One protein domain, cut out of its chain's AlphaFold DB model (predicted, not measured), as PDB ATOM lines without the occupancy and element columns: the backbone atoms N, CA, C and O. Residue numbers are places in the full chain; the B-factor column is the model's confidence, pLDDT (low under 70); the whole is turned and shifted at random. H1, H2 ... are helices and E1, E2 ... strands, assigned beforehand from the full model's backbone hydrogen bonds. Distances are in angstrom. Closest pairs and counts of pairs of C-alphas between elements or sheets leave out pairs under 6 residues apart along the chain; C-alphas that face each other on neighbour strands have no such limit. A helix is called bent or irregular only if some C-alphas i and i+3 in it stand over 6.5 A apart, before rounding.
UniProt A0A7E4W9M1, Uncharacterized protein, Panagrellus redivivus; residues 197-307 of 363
ATOM      1  N   ALA A 197     148.949 117.204 123.852       95.00
ATOM      2  CA  ALA A 197     149.835 117.931 122.942       95.00
ATOM      3  C   ALA A 197     151.157 117.189 122.693       95.00
ATOM      4  O   ALA A 197     151.518 116.975 121.540       95.00
ATOM      5  N   ASP A 198     151.829 116.725 123.756       95.75
ATOM      6  CA  ASP A 198     153.066 115.938 123.620       95.75
ATOM      7  C   ASP A 198     152.823 114.633 122.837       95.75
ATOM      8  O   ASP A 198     153.623 114.251 121.983       95.75
ATOM      9  N   ILE A 199     151.696 113.956 123.087       96.50
ATOM     10  CA  ILE A 199     151.307 112.752 122.340       96.50
ATOM     11  C   ILE A 199     151.030 113.090 120.870       96.50
ATOM     12  O   ILE A 199     151.483 112.359 119.995       96.50
ATOM     13  N   CYS A 200     150.317 114.179 120.582       95.62
ATOM     14  CA  CYS A 200     150.017 114.620 119.220       95.62
ATOM     15  C   CYS A 200     151.285 114.954 118.428       95.62
ATOM     16  O   CYS A 200     151.373 114.531 117.279       95.62
ATOM     17  N   ASP A 201     152.265 115.633 119.037       95.06
ATOM     18  CA  ASP A 201     153.557 115.936 118.404       95.06
ATOM     19  C   ASP A 201     154.279 114.640 117.977       95.06
ATOM     20  O   ASP A 201     154.743 114.521 116.842       95.06
ATOM     21  N   VAL A 202     154.322 113.631 118.857       96.56
ATOM     22  CA  VAL A 202     154.926 112.319 118.552       96.56
ATOM     23  C   VAL A 202     154.137 111.564 117.487       96.56
ATOM     24  O   VAL A 202     154.725 111.061 116.532       96.56
ATOM     25  N   VAL A 203     152.812 111.489 117.620       96.44
ATOM     26  CA  VAL A 203     151.935 110.799 116.660       96.44
ATOM     27  C   VAL A 203     152.086 111.403 115.267       96.44
ATOM     28  O   VAL A 203     152.254 110.661 114.301       96.44
ATOM     29  N   GLN A 204     152.091 112.733 115.157       95.12
ATOM     30  CA  GLN A 204     152.264 113.423 113.882       95.12
ATOM     31  C   GLN A 204     153.608 113.075 113.230       95.12
ATOM     32  O   GLN A 204     153.651 112.778 112.037       95.12
ATOM     33  N   ALA A 205     154.690 113.047 114.009       96.12
ATOM     34  CA  ALA A 205     156.005 112.658 113.512       96.12
ATOM     35  C   ALA A 205     156.035 111.209 113.004       96.12
ATOM     36  O   ALA A 205     156.555 110.957 111.918       96.12
ATOM     37  N   VAL A 206     155.435 110.263 113.740       96.69
ATOM     38  CA  VAL A 206     155.342 108.860 113.297       96.69
ATOM     39  C   VAL A 206     154.558 108.756 111.984       96.69
ATOM     40  O   VAL A 206     155.009 108.073 111.070       96.69
ATOM     41  N   HIS A 207     153.434 109.467 111.850       95.94
ATOM     42  CA  HIS A 207     152.644 109.470 110.613       95.94
ATOM     43  C   HIS A 207     153.409 110.030 109.409       95.94
ATOM     44  O   HIS A 207     153.286 109.482 108.317       95.94
ATOM     45  N   LEU A 208     154.197 111.092 109.589       95.25
ATOM     46  CA  LEU A 208     155.001 111.665 108.506       95.25
ATOM     47  C   LEU A 208     156.137 110.730 108.079       95.25
ATOM     48  O   LEU A 208     156.370 110.543 106.888       95.25
ATOM     49  N   LEU A 209     156.824 110.122 109.048       95.62
ATOM     50  CA  LEU A 209     157.965 109.238 108.794       95.62
ATOM     51  C   LEU A 209     157.552 107.867 108.239       95.62
ATOM     52  O   LEU A 209     158.339 107.245 107.532       95.62
ATOM     53  N   GLN A 210     156.331 107.416 108.535       95.38
ATOM     54  CA  GLN A 210     155.742 106.161 108.046       95.38
ATOM     55  C   GLN A 210     154.642 106.397 106.997       95.38
ATOM     56  O   GLN A 210     153.774 105.542 106.801       95.38
ATOM     57  N   SER A 211     154.628 107.569 106.355       95.00
ATOM     58  CA  SER A 211     153.642 107.871 105.318       95.00
ATOM     59  C   SER A 211     153.758 106.880 104.157       95.00
ATOM     60  O   SER A 211     154.848 106.438 103.800       95.00
ATOM     61  N   LYS A 212     152.617 106.550 103.542       93.50
ATOM     62  CA  LYS A 212     152.579 105.744 102.311       93.50
ATOM     63  C   LYS A 212     153.094 106.519 101.100       93.50
ATOM     64  O   LYS A 212     153.486 105.899 100.120       93.50
ATOM     65  N   ASP A 213     153.046 107.847 101.169       91.94
ATOM     66  CA  ASP A 213     153.536 108.740 100.127       91.94
ATOM     67  C   ASP A 213     155.047 108.984 100.318       91.94
ATOM     68  O   ASP A 213     155.436 109.623 101.309       91.94
ATOM     69  N   PRO A 214     155.906 108.507  99.395       91.44
ATOM     70  CA  PRO A 214     157.351 108.691  99.484       91.44
ATOM     71  C   PRO A 214     157.775 110.161  99.508       91.44
ATOM     72  O   PRO A 214     158.758 110.493 100.172       91.44
ATOM     73  N   GLN A 215     157.027 111.045  98.842       90.50
ATOM     74  CA  GLN A 215     157.328 112.473  98.804       90.50
ATOM     75  C   GLN A 215     157.150 113.099 100.192       90.50
ATOM     76  O   GLN A 215     158.003 113.856 100.654       90.50
ATOM     77  N   VAL A 216     156.087 112.721 100.910       92.19
ATOM     78  CA  VAL A 216     155.866 113.154 102.300       92.19
ATOM     79  C   VAL A 216     157.004 112.679 103.205       92.19
ATOM     80  O   VAL A 216     157.515 113.464 104.007       92.19
ATOM     81  N   VAL A 217     157.447 111.426 103.052       93.94
ATOM     82  CA  VAL A 217     158.574 110.879 103.830       93.94
ATOM     83  C   VAL A 217     159.874 111.632 103.520       93.94
ATOM     84  O   VAL A 217     160.621 111.968 104.443       93.94
ATOM     85  N   ALA A 218     160.144 111.937 102.249       92.62
ATOM     86  CA  ALA A 218     161.332 112.676 101.822       92.62
ATOM     87  C   ALA A 218     161.350 114.115 102.369       92.62
ATOM     88  O   ALA A 218     162.353 114.553 102.948       92.62
ATOM     89  N   VAL A 219     160.223 114.833 102.295       93.00
ATOM     90  CA  VAL A 219     160.068 116.169 102.902       93.00
ATOM     91  C   VAL A 219     160.235 116.106 104.425       93.00
ATOM     92  O   VAL A 219     160.912 116.952 105.018       93.00
ATOM     93  N   ALA A 220     159.664 115.099 105.087       94.25
ATOM     94  CA  ALA A 220     159.790 114.936 106.533       94.25
ATOM     95  C   ALA A 220     161.252 114.710 106.956       94.25
ATOM     96  O   ALA A 220     161.763 115.413 107.830       94.25
ATOM     97  N   LYS A 221     161.962 113.790 106.291       93.75
ATOM     98  CA  LYS A 221     163.379 113.508 106.568       93.75
ATOM     99  C   LYS A 221     164.267 114.723 106.303       93.75
ATOM    100  O   LYS A 221     165.088 115.072 107.150       93.75
ATOM    101  N   SER A 222     164.077 115.405 105.177       92.31
ATOM    102  CA  SER A 222     164.890 116.572 104.812       92.31
ATOM    103  C   SER A 222     164.649 117.778 105.729       92.31
ATOM    104  O   SER A 222     165.598 118.449 106.136       92.31
ATOM    105  N   THR A 223     163.397 118.043 106.128       92.94
ATOM    106  CA  THR A 223     163.098 119.099 107.112       92.94
ATOM    107  C   THR A 223     163.682 118.781 108.487       92.94
ATOM    108  O   THR A 223     164.208 119.690 109.130       92.94
ATOM    109  N   LEU A 224     163.647 117.516 108.919       94.00
ATOM    110  CA  LEU A 224     164.286 117.075 110.160       94.00
ATOM    111  C   LEU A 224     165.802 117.271 110.097       94.00
ATOM    112  O   LEU A 224     166.372 117.899 110.986       94.00
ATOM    113  N   GLN A 225     166.453 116.786 109.039       92.38
ATOM    114  CA  GLN A 225     167.897 116.942 108.845       92.38
ATOM    115  C   GLN A 225     168.309 118.413 108.857       92.38
ATOM    116  O   GLN A 225     169.290 118.767 109.505       92.38
ATOM    117  N   ARG A 226     167.529 119.291 108.222       90.81
ATOM    118  CA  ARG A 226     167.767 120.736 108.256       90.81
ATOM    119  C   ARG A 226     167.688 121.303 109.675       90.81
ATOM    120  O   ARG A 226     168.543 122.101 110.047       90.81
ATOM    121  N   ASP A 227     166.700 120.898 110.470       91.06
ATOM    122  CA  ASP A 227     166.566 121.350 111.859       91.06
ATOM    123  C   ASP A 227     167.718 120.837 112.738       91.06
ATOM    124  O   ASP A 227     168.238 121.584 113.571       91.06
ATOM    125  N   VAL A 228     168.167 119.594 112.522       92.06
ATOM    126  CA  VAL A 228     169.358 119.042 113.184       92.06
ATOM    127  C   VAL A 228     170.591 119.844 112.776       92.06
ATOM    128  O   VAL A 228     171.280 120.363 113.649       92.06
ATOM    129  N   GLN A 229     170.831 120.026 111.474       91.44
ATOM    130  CA  GLN A 229     171.963 120.776 110.922       91.44
ATOM    131  C   GLN A 229     172.020 122.209 111.451       91.44
ATOM    132  O   GLN A 229     173.092 122.692 111.803       91.44
ATOM    133  N   GLN A 230     170.880 122.896 111.539       87.94
ATOM    134  CA  GLN A 230     170.813 124.243 112.113       87.94
ATOM    135  C   GLN A 230     171.189 124.257 113.597       87.94
ATOM    136  O   GLN A 230     171.773 125.232 114.068       87.94
ATOM    137  N   HIS A 231     170.871 123.184 114.323       86.56
ATOM    138  CA  HIS A 231     171.204 123.047 115.734       86.56
ATOM    139  C   HIS A 231     172.701 122.792 115.951       86.56
ATOM    140  O   HIS A 231     173.312 123.468 116.773       86.56
ATOM    141  N   ILE A 232     173.294 121.859 115.201       89.06
ATOM    142  CA  ILE A 232     174.695 121.430 115.382       89.06
ATOM    143  C   ILE A 232     175.703 122.189 114.503       89.06
ATOM    144  O   ILE A 232     176.905 122.051 114.694       89.06
ATOM    145  N   ARG A 233     175.228 122.982 113.532       86.31
ATOM    146  CA  ARG A 233     176.020 123.743 112.541       86.31
ATOM    147  C   ARG A 233     176.971 122.898 111.679       86.31
ATOM    148  O   ARG A 233     177.947 123.416 111.149       86.31
ATOM    149  N   GLN A 234     176.655 121.620 111.493       88.00
ATOM    150  CA  GLN A 234     177.398 120.672 110.657       88.00
ATOM    151  C   GLN A 234     176.436 119.665 109.998       88.00
ATOM    152  O   GLN A 234     175.298 119.541 110.462       88.00
ATOM    153  N   PRO A 235     176.844 118.954 108.929       88.88
ATOM    154  CA  PRO A 235     176.007 117.939 108.295       88.88
ATOM    155  C   PRO A 235     175.527 116.878 109.307       88.88
ATOM    156  O   PRO A 235     176.343 116.357 110.071       88.88
ATOM    157  N   PRO A 236     174.222 116.564 109.353       89.56
ATOM    158  CA  PRO A 236     173.676 115.635 110.333       89.56
ATOM    159  C   PRO A 236     173.961 114.186 109.921       89.56
ATOM    160  O   PRO A 236     173.575 113.760 108.833       89.56
ATOM    161  N   SER A 237     174.594 113.413 110.806       92.38
ATOM    162  CA  SER A 237     174.672 111.954 110.666       92.38
ATOM    163  C   SER A 237     173.387 111.283 111.172       92.38
ATOM    164  O   SER A 237     172.524 111.922 111.794       92.38
ATOM    165  N   MET A 238     173.240 109.982 110.911       92.06
ATOM    166  CA  MET A 238     172.112 109.199 111.426       92.06
ATOM    167  C   MET A 238     172.121 109.143 112.957       92.06
ATOM    168  O   MET A 238     171.069 109.311 113.577       92.06
ATOM    169  N   GLU A 239     173.302 109.011 113.563       93.44
ATOM    170  CA  GLU A 239     173.501 109.010 115.015       93.44
ATOM    171  C   GLU A 239     173.092 110.354 115.621       93.44
ATOM    172  O   GLU A 239     172.285 110.397 116.547       93.44
ATOM    173  N   LEU A 240     173.546 111.467 115.036       93.31
ATOM    174  CA  LEU A 240     173.187 112.808 115.511       93.31
ATOM    175  C   LEU A 240     171.688 113.090 115.350       93.31
ATOM    176  O   LEU A 240     171.070 113.719 116.209       93.31
ATOM    177  N   THR A 241     171.071 112.588 114.279       94.81
ATOM    178  CA  THR A 241     169.616 112.679 114.089       94.81
ATOM    179  C   THR A 241     168.876 111.888 115.169       94.81
ATOM    180  O   THR A 241     167.901 112.379 115.744       94.81
ATOM    181  N   GLN A 242     169.358 110.686 115.496       96.25
ATOM    182  CA  GLN A 242     168.803 109.858 116.563       96.25
ATOM    183  C   GLN A 242     168.933 110.533 117.934       96.25
ATOM    184  O   GLN A 242     167.964 110.582 118.694       96.25
ATOM    185  N   GLU A 243     170.104 111.077 118.257       95.06
ATOM    186  CA  GLU A 243     170.355 111.810 119.501       95.06
ATOM    187  C   GLU A 243     169.460 113.046 119.627       95.06
ATOM    188  O   GLU A 243     168.878 113.291 120.692       95.06
ATOM    189  N   TYR A 244     169.286 113.789 118.529       94.69
ATOM    190  CA  TYR A 244     168.381 114.933 118.472       94.69
ATOM    191  C   TYR A 244     166.937 114.522 118.775       94.69
ATOM    192  O   TYR A 244     166.303 115.111 119.656       94.69
ATOM    193  N   LEU A 245     166.413 113.500 118.086       96.19
ATOM    194  CA  LEU A 245     165.040 113.013 118.278       96.19
ATOM    195  C   LEU A 245     164.812 112.481 119.694       96.19
ATOM    196  O   LEU A 245     163.759 112.723 120.286       96.19
ATOM    197  N   ASN A 246     165.822 111.825 120.269       96.19
ATOM    198  CA  ASN A 246     165.826 111.354 121.654       96.19
ATOM    199  C   ASN A 246     166.048 112.461 122.691       96.19
ATOM    200  O   ASN A 246     166.060 112.177 123.893       96.19
ATOM    201  N   ALA A 247     166.153 113.713 122.246       93.81
ATOM    202  CA  ALA A 247     166.324 114.894 123.072       93.81
ATOM    203  C   ALA A 247     167.574 114.860 123.960       93.81
ATOM    204  O   ALA A 247     167.511 115.298 125.111       93.81
ATOM    205  N   SER A 248     168.696 114.380 123.409       91.75
ATOM    206  CA  SER A 248     170.008 114.489 124.050       91.75
ATOM    207  C   SER A 248     170.290 115.937 124.465       91.75
ATOM    208  O   SER A 248     169.861 116.889 123.800       91.75
ATOM    209  N   THR A 249     170.971 116.100 125.595       88.19
ATOM    210  CA  THR A 249     171.458 117.389 126.116       88.19
ATOM    211  C   THR A 249     172.972 117.386 126.298       88.19
ATOM    212  O   THR A 249     173.509 118.255 126.976       88.19
ATOM    213  N   GLU A 250     173.645 116.390 125.731       87.19
ATOM    214  CA  GLU A 250     175.088 116.196 125.821       87.19
ATOM    215  C   GLU A 250     175.761 116.574 124.496       87.19
ATOM    216  O   GLU A 250     175.108 116.678 123.453       87.19
ATOM    217  N   GLY A 251     177.075 116.807 124.542       87.50
ATOM    218  CA  GLY A 251     177.880 117.118 123.362       87.50
ATOM    219  C   GLY A 251     177.339 118.307 122.566       87.50
ATOM    220  O   GLY A 251     177.101 119.385 123.109       87.50
ATOM    221  N   LEU A 252     177.110 118.092 121.268       85.44
ATOM    222  CA  LEU A 252     176.635 119.110 120.318       85.44
ATOM    223  C   LEU A 252     175.204 119.601 120.588       85.44
ATOM    224  O   LEU A 252     174.747 120.559 119.967       85.44
ATOM    225  N   PHE A 253     174.487 118.942 121.497       87.62
ATOM    226  CA  PHE A 253     173.114 119.262 121.869       87.62
ATOM    227  C   PHE A 253     173.002 119.976 123.228       87.62
ATOM    228  O   PHE A 253     171.882 120.195 123.709       87.62
ATOM    229  N   ALA A 254     174.134 120.325 123.850       83.94
ATOM    230  CA  ALA A 254     174.182 121.038 125.122       83.94
ATOM    231  C   ALA A 254     173.666 122.496 125.007       83.94
ATOM    232  O   ALA A 254     173.818 123.134 123.963       83.94
ATOM    233  N   PRO A 255     173.040 123.059 126.062       79.56
ATOM    234  CA  PRO A 255     172.643 124.471 126.096       79.56
ATOM    235  C   PRO A 255     173.845 125.441 126.070       79.56
ATOM    236  O   PRO A 255     174.929 125.055 126.501       79.56
ATOM    237  N   PRO A 256     173.648 126.727 125.708       64.25
ATOM    238  CA  PRO A 256     172.415 127.353 125.230       64.25
ATOM    239  C   PRO A 256     172.278 127.275 123.703       64.25
ATOM    240  O   PRO A 256     173.240 127.469 122.966       64.25
ATOM    241  N   PHE A 257     171.054 127.072 123.212       65.50
ATOM    242  CA  PHE A 257     170.769 127.080 121.778       65.50
ATOM    243  C   PHE A 257     169.589 127.997 121.443       65.50
ATOM    244  O   PHE A 257     168.594 128.059 122.165       65.50
ATOM    245  N   VAL A 258     169.684 128.689 120.305       56.75
ATOM    246  CA  VAL A 258     168.598 129.494 119.735       56.75
ATOM    247  C   VAL A 258     167.838 128.603 118.759       56.75
ATOM    248  O   VAL A 258     168.194 128.498 117.588       56.75
ATOM    249  N   SER A 259     166.822 127.889 119.245       59.09
ATOM    250  CA  SER A 259     166.001 127.061 118.362       59.09
ATOM    251  C   SER A 259     164.938 127.914 117.692       59.09
ATOM    252  O   SER A 259     164.106 128.517 118.372       59.09
ATOM    253  N   ARG A 260     164.904 127.905 116.356       68.25
ATOM    254  CA  ARG A 260     163.696 128.312 115.635       68.25
ATOM    255  C   ARG A 260     162.568 127.354 116.002       68.25
ATOM    256  O   ARG A 260     162.800 126.174 116.251       68.25
ATOM    257  N   SER A 261     161.358 127.886 116.071       76.81
ATOM    258  CA  SER A 261     160.169 127.079 116.284       76.81
ATOM    259  C   SER A 261     159.863 126.246 115.035       76.81
ATOM    260  O   SER A 261     159.773 126.788 113.935       76.81
ATOM    261  N   SER A 262     159.711 124.936 115.206       87.38
ATOM    262  CA  SER A 262     159.376 123.982 114.147       87.38
ATOM    263  C   SER A 262     158.604 122.787 114.709       87.38
ATOM    264  O   SER A 262     158.510 122.594 115.923       87.38
ATOM    265  N   MET A 263     158.064 121.938 113.832       89.75
ATOM    266  CA  MET A 263     157.485 120.661 114.259       89.75
ATOM    267  C   MET A 263     158.526 119.764 114.951       89.75
ATOM    268  O   MET A 263     158.232 119.196 115.998       89.75
ATOM    269  N   TRP A 264     159.752 119.664 114.424       93.25
ATOM    270  CA  TRP A 264     160.780 118.761 114.962       93.25
ATOM    271  C   TRP A 264     161.338 119.224 116.307       93.25
ATOM    272  O   TRP A 264     161.659 118.408 117.171       93.25
ATOM    273  N   THR A 265     161.379 120.533 116.538       90.88
ATOM    274  CA  THR A 265     161.761 121.096 117.839       90.88
ATOM    275  C   THR A 265     160.663 120.881 118.880       90.88
ATOM    276  O   THR A 265     160.971 120.513 120.018       90.88
ATOM    277  N   ARG A 266     159.380 120.998 118.496       91.25
ATOM    278  CA  ARG A 266     158.244 120.576 119.339       91.25
ATOM    279  C   ARG A 266     158.307 119.087 119.659       91.25
ATOM    280  O   ARG A 266     158.234 118.731 120.834       91.25
ATOM    281  N   LEU A 267     158.547 118.244 118.653       94.94
ATOM    282  CA  LEU A 267     158.730 116.805 118.823       94.94
ATOM    283  C   LEU A 267     159.856 116.494 119.810       94.94
ATOM    284  O   LEU A 267     159.653 115.717 120.737       94.94
ATOM    285  N   ARG A 268     161.029 117.116 119.660       93.94
ATOM    286  CA  ARG A 268     162.159 116.920 120.579       93.94
ATOM    287  C   ARG A 268     161.771 117.249 122.021       93.94
ATOM    288  O   ARG A 268     162.086 116.493 122.942       93.94
ATOM    289  N   LEU A 269     161.049 118.349 122.241       92.44
ATOM    290  CA  LEU A 269     160.543 118.713 123.569       92.44
ATOM    291  C   LEU A 269     159.503 117.712 124.095       92.44
ATOM    292  O   LEU A 269     159.566 117.347 125.272       92.44
ATOM    293  N   ALA A 270     158.588 117.250 123.241       95.25
ATOM    294  CA  ALA A 270     157.586 116.242 123.575       95.25
ATOM    295  C   ALA A 270     158.243 114.905 123.950       95.25
ATOM    296  O   ALA A 270     157.973 114.377 125.030       95.25
ATOM    297  N   THR A 271     159.191 114.413 123.144       96.75
ATOM    298  CA  THR A 271     159.990 113.219 123.445       96.75
ATOM    299  C   THR A 271     160.696 113.368 124.791       96.75
ATOM    300  O   THR A 271     160.599 112.478 125.634       96.75
ATOM    301  N   ARG A 272     161.337 114.513 125.065       94.94
ATOM    302  CA  ARG A 272     161.991 114.769 126.361       94.94
ATOM    303  C   ARG A 272     161.029 114.665 127.544       94.94
ATOM    304  O   ARG A 272     161.419 114.200 128.613       94.94
ATOM    305  N   ASN A 273     159.794 115.139 127.390       94.81
ATOM    306  CA  ASN A 273     158.787 115.076 128.447       94.81
ATOM    307  C   ASN A 273     158.257 113.651 128.633       94.81
ATOM    308  O   ASN A 273     158.144 113.187 129.767       94.81
ATOM    309  N   LEU A 274     157.965 112.953 127.534       96.25
ATOM    310  CA  LEU A 274     157.394 111.610 127.554       96.25
ATOM    311  C   LEU A 274     158.407 110.556 128.028       96.25
ATOM    312  O   LEU A 274     158.050 109.700 128.835       96.25
ATOM    313  N   ARG A 275     159.691 110.668 127.663       95.44
ATOM    314  CA  ARG A 275     160.753 109.751 128.131       95.44
ATOM    315  C   ARG A 275     160.939 109.742 129.653       95.44
ATOM    316  O   ARG A 275     161.403 108.751 130.203       95.44
ATOM    317  N   LYS A 276     160.530 110.803 130.360       94.19
ATOM    318  CA  LYS A 276     160.550 110.849 131.838       94.19
ATOM    319  C   LYS A 276     159.507 109.937 132.484       94.19
ATOM    320  O   LYS A 276     159.602 109.647 133.674       94.19
ATOM    321  N   ILE A 277     158.476 109.549 131.737       93.94
ATOM    322  CA  ILE A 277     157.307 108.841 132.270       93.94
ATOM    323  C   ILE A 277     157.060 107.487 131.601       93.94
ATOM    324  O   ILE A 277     156.428 106.629 132.219       93.94
ATOM    325  N   MET A 278     157.560 107.272 130.381       93.81
ATOM    326  CA  MET A 278     157.436 106.010 129.653       93.81
ATOM    327  C   MET A 278     158.719 105.657 128.881       93.81
ATOM    328  O   MET A 278     159.413 106.558 128.410       93.81
ATOM    329  N   PRO A 279     159.030 104.355 128.730       91.38
ATOM    330  CA  PRO A 279     160.187 103.890 127.975       91.38
ATOM    331  C   PRO A 279     159.913 103.996 126.471       91.38
ATOM    332  O   PRO A 279     159.290 103.123 125.866       91.38
ATOM    333  N   MET A 280     160.379 105.091 125.878       95.31
ATOM    334  CA  MET A 280     160.344 105.307 124.437       95.31
ATOM    335  C   MET A 280     161.702 105.794 123.933       95.31
ATOM    336  O   MET A 280     162.423 106.505 124.643       95.31
ATOM    337  N   GLU A 281     162.025 105.431 122.704       96.12
ATOM    338  CA  GLU A 281     163.239 105.857 122.017       96.12
ATOM    339  C   GLU A 281     162.988 105.944 120.514       96.12
ATOM    340  O   GLU A 281     162.234 105.156 119.949       96.12
ATOM    341  N   TRP A 282     163.604 106.920 119.866       97.38
ATOM    342  CA  TRP A 282     163.674 106.977 118.413       97.38
ATOM    343  C   TRP A 282     164.896 106.197 117.952       97.38
ATOM    344  O   TRP A 282     165.972 106.357 118.532       97.38
ATOM    345  N   LYS A 283     164.736 105.383 116.913       96.31
ATOM    346  CA  LYS A 283     165.821 104.663 116.255       96.31
ATOM    347  C   LYS A 283     165.950 105.149 114.818       96.31
ATOM    348  O   LYS A 283     164.949 105.209 114.103       96.31
ATOM    349  N   CYS A 284     167.170 105.490 114.419       94.75
ATOM    350  CA  CYS A 284     167.524 105.809 113.042       94.75
ATOM    351  C   CYS A 284     168.438 104.702 112.517       94.75
ATOM    352  O   CYS A 284     169.550 104.530 113.011       94.75
ATOM    353  N   ASP A 285     167.973 103.954 111.528       89.75
ATOM    354  CA  ASP A 285     168.740 102.923 110.834       89.75
ATOM    355  C   ASP A 285     168.580 103.065 109.314       89.75
ATOM    356  O   ASP A 285     167.966 104.016 108.819       89.75
ATOM    357  N   ASN A 286     169.199 102.153 108.565       84.62
ATOM    358  CA  ASN A 286     169.147 102.168 107.104       84.62
ATOM    359  C   ASN A 286     167.710 101.987 106.581       84.62
ATOM    360  O   ASN A 286     167.394 102.480 105.499       84.62
ATOM    361  N   ASP A 287     166.842 101.339 107.364       80.06
ATOM    362  CA  ASP A 287     165.437 101.095 107.026       80.06
ATOM    363  C   ASP A 287     164.563 102.333 107.300       80.06
ATOM    364  O   ASP A 287     163.489 102.500 106.716       80.06
ATOM    365  N   GLY A 288     165.035 103.259 108.137       89.25
ATOM    366  CA  GLY A 288     164.465 104.587 108.300       89.25
ATOM    367  C   GLY A 288     164.481 105.087 109.738       89.25
ATOM    368  O   GLY A 288     165.363 104.788 110.534       89.25
ATOM    369  N   ILE A 289     163.494 105.923 110.063       95.75
ATOM    370  CA  ILE A 289     163.333 106.499 111.398       95.75
ATOM    371  C   ILE A 289     162.069 105.908 112.006       95.75
ATOM    372  O   ILE A 289     160.974 106.086 111.470       95.75
ATOM    373  N   SER A 290     162.212 105.217 113.133       95.62
ATOM    374  CA  SER A 290     161.106 104.550 113.815       95.62
ATOM    375  C   SER A 290     161.052 104.918 115.294       95.62
ATOM    376  O   SER A 290     162.070 105.149 115.945       95.62
ATOM    377  N   LEU A 291     159.835 104.988 115.829       97.50
ATOM    378  CA  LEU A 291     159.609 105.100 117.262       97.50
ATOM    379  C   LEU A 291     159.542 103.697 117.864       97.50
ATOM    380  O   LEU A 291     158.740 102.874 117.420       97.50
ATOM    381  N   LEU A 292     160.328 103.448 118.905       96.94
ATOM    382  CA  LEU A 292     160.276 102.237 119.707       96.94
ATOM    383  C   LEU A 292     159.628 102.529 121.064       96.94
ATOM    384  O   LEU A 292     159.968 103.500 121.743       96.94
ATOM    385  N   MET A 293     158.717 101.656 121.484       94.75
ATOM    386  CA  MET A 293     158.180 101.602 122.845       94.75
ATOM    387  C   MET A 293     158.386 100.193 123.386       94.75
ATOM    388  O   MET A 293     158.051  99.221 122.709       94.75
ATOM    389  N   ASP A 294     158.978 100.067 124.577       88.94
ATOM    390  CA  ASP A 294     159.362  98.763 125.145       88.94
ATOM    391  C   ASP A 294     160.159  97.886 124.146       88.94
ATOM    392  O   ASP A 294     159.921  96.684 124.015       88.94
ATOM    393  N   LYS A 295     161.096  98.509 123.409       89.31
ATOM    394  CA  LYS A 295     161.930  97.899 122.348       89.31
ATOM    395  C   LYS A 295     161.167  97.378 121.121       89.31
ATOM    396  O   LYS A 295     161.734  96.644 120.314       89.31
ATOM    397  N   LYS A 296     159.890  97.734 120.957       93.00
ATOM    398  CA  LYS A 296     159.074  97.351 119.796       93.00
ATOM    399  C   LYS A 296     158.746  98.562 118.944       93.00
ATOM    400  O   LYS A 296     158.358  99.600 119.477       93.00
ATOM    401  N   ALA A 297     158.861  98.402 117.629       94.44
ATOM    402  CA  ALA A 297     158.475  99.432 116.679       94.44
ATOM    403  C   ALA A 297     156.977  99.736 116.781       94.44
ATOM    404  O   ALA A 297     156.138  98.836 116.851       94.44
ATOM    405  N   VAL A 298     156.661 101.025 116.799       96.19
ATOM    406  CA  VAL A 298     155.300 101.542 116.876       96.19
ATOM    407  C   VAL A 298     154.816 101.871 115.470       96.19
ATOM    408  O   VAL A 298     155.407 102.705 114.783       96.19
ATOM    409  N   ALA A 299     153.720 101.238 115.055       96.44
ATOM    410  CA  ALA A 299     153.026 101.588 113.823       96.44
ATOM    411  C   ALA A 299     152.232 102.891 114.000       96.44
ATOM    412  O   ALA A 299     151.636 103.123 115.056       96.44
ATOM    413  N   ALA A 300     152.159 103.712 112.950       94.69
ATOM    414  CA  ALA A 300     151.457 104.994 112.959       94.69
ATOM    415  C   ALA A 300     150.006 104.878 113.454       94.69
ATOM    416  O   ALA A 300     149.578 105.653 114.306       94.69
ATOM    417  N   MET A 301     149.287 103.844 113.005       94.56
ATOM    418  CA  MET A 301     147.892 103.589 113.391       94.56
ATOM    419  C   MET A 301     147.712 103.291 114.888       94.56
ATOM    420  O   MET A 301     146.659 103.583 115.454       94.56
ATOM    421  N   ASP A 302     148.733 102.736 115.543       96.31
ATOM    422  CA  ASP A 302     148.685 102.347 116.954       96.31
ATOM    423  C   ASP A 302     149.328 103.380 117.888       96.31
ATOM    424  O   ASP A 302     149.105 103.330 119.102       96.31
ATOM    425  N   ALA A 303     150.099 104.330 117.349       96.06
ATOM    426  CA  ALA A 303     150.923 105.258 118.119       96.06
ATOM    427  C   ALA A 303     150.129 106.004 119.198       96.06
ATOM    428  O   ALA A 303     150.497 105.991 120.374       96.06
ATOM    429  N   GLU A 304     148.989 106.595 118.833       95.50
ATOM    430  CA  GLU A 304     148.177 107.373 119.772       95.50
ATOM    431  C   GLU A 304     147.620 106.498 120.907       95.50
ATOM    432  O   GLU A 304     147.647 106.877 122.083       95.50
ATOM    433  N   LYS A 305     147.150 105.293 120.565       95.25
ATOM    434  CA  LYS A 305     146.608 104.321 121.520       95.25
ATOM    435  C   LYS A 305     147.690 103.836 122.484       95.25
ATOM    436  O   LYS A 305     147.441 103.798 123.693       95.25
ATOM    437  N   LEU A 306     148.869 103.485 121.971       96.31
ATOM    438  CA  LEU A 306     149.994 102.977 122.760       96.31
ATOM    439  C   LEU A 306     150.557 104.047 123.701       96.31
ATOM    440  O   LEU A 306     150.705 103.779 124.894       96.31
ATOM    441  N   LEU A 307     150.756 105.277 123.222       96.38
ATOM    442  CA  LEU A 307     151.228 106.396 124.046       96.38
ATOM    443  C   LEU A 307     150.235 106.735 125.167       96.38
ATOM    444  O   LEU A 307     150.620 106.851 126.336       96.38
TER     445      LEU A 307
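Overview. This is residues 197 to 307 of the 363 residues of an uncharacterized protein of Panagrellus redivivus (UniProt A0A7E4W9M1). A small two-stranded hairpin, E1 and E2, lies along one side of a compact group of helices, with H3 beside E1 and with H1 and H5 on the E2 side. H4, whose centre is nearest the mean of the C-alphas, lies between H1 and H3, the long helix H2 runs along another side of the body, and the long link from H3 to H4 loops round beyond them. The printed part has 111 residues, with the named elements H1, H2, H3, H4, E1, E2 and H5 in that order; the sheet is antiparallel and the class is mostly helix. The whole is compact, with a radius of gyration of the C-alphas of 13.1 A and spans of 35 by 33 by 24 A.

Arrangement. E1, residues 280 to 285, and E2, residues 288 to 293, form an antiparallel hairpin with 158 degrees between their directions; N 283 and O 290 are 2.8 A apart and N 292 and O 281 also 2.8 A, within hydrogen-bond range. Residues 292 to 293 of E2 also pair, antiparallel, with residues 296 to 297. The closest C-alphas of E1 and H3, residues 238 to 245, are those of Cys 284 and Gln 242, 5.5 A apart. The closest of E2 and H1, residues 197 to 209, are those of Ile 289 and Leu 209, 6.6 A apart. H5, residues 300 to 307, is near E2 and touches H1 at a shallow tilt of 25 degrees, opposite ways, closest at the C-alphas of Ala 300 and His 207, 5.2 A. H1 touches H4, residues 263 to 274, at a steep tilt of 56 degrees, closest at the C-alphas of Asp 198 and Ala 270, 4.5 A. H2, residues 214 to 232, touches H3 with its residues 224 to 228 alone, about perpendicular at 82 degrees, closest at the C-alphas of Val 228 and Thr 241, 6.4 A. H2 and H5 are apart. Every O i to N i+4 pair is within hydrogen-bond range in H1, H2, H3 and H4, but 2 of 4 in H5.

Along the chain. E1 is 16.2 A long and E2 16.1 A. H2 is 26.8 A long, H1 18.5 A, H4 16.1 A, H5 11.2 A and H3 10.6 A. H1 begins at C-alpha 197 (149.835, 117.931, 122.942), E1 at C-alpha 280 (160.344, 105.307, 124.437), and H5 ends at C-alpha 307 (151.228, 106.396, 124.046). H5 is irregular: C-alphas 301 and 304 are 7.4 A apart.

Size, cuts and confidence. The two C-alphas farthest apart, those of Lys 212 and Pro 256, are 37.2 A apart. The printed part has no cut. The link from H3 to H4, residues 246 to 262, is long. The mean pLDDT of the printed part is 91.4, and residues 256 to 260 are under 70.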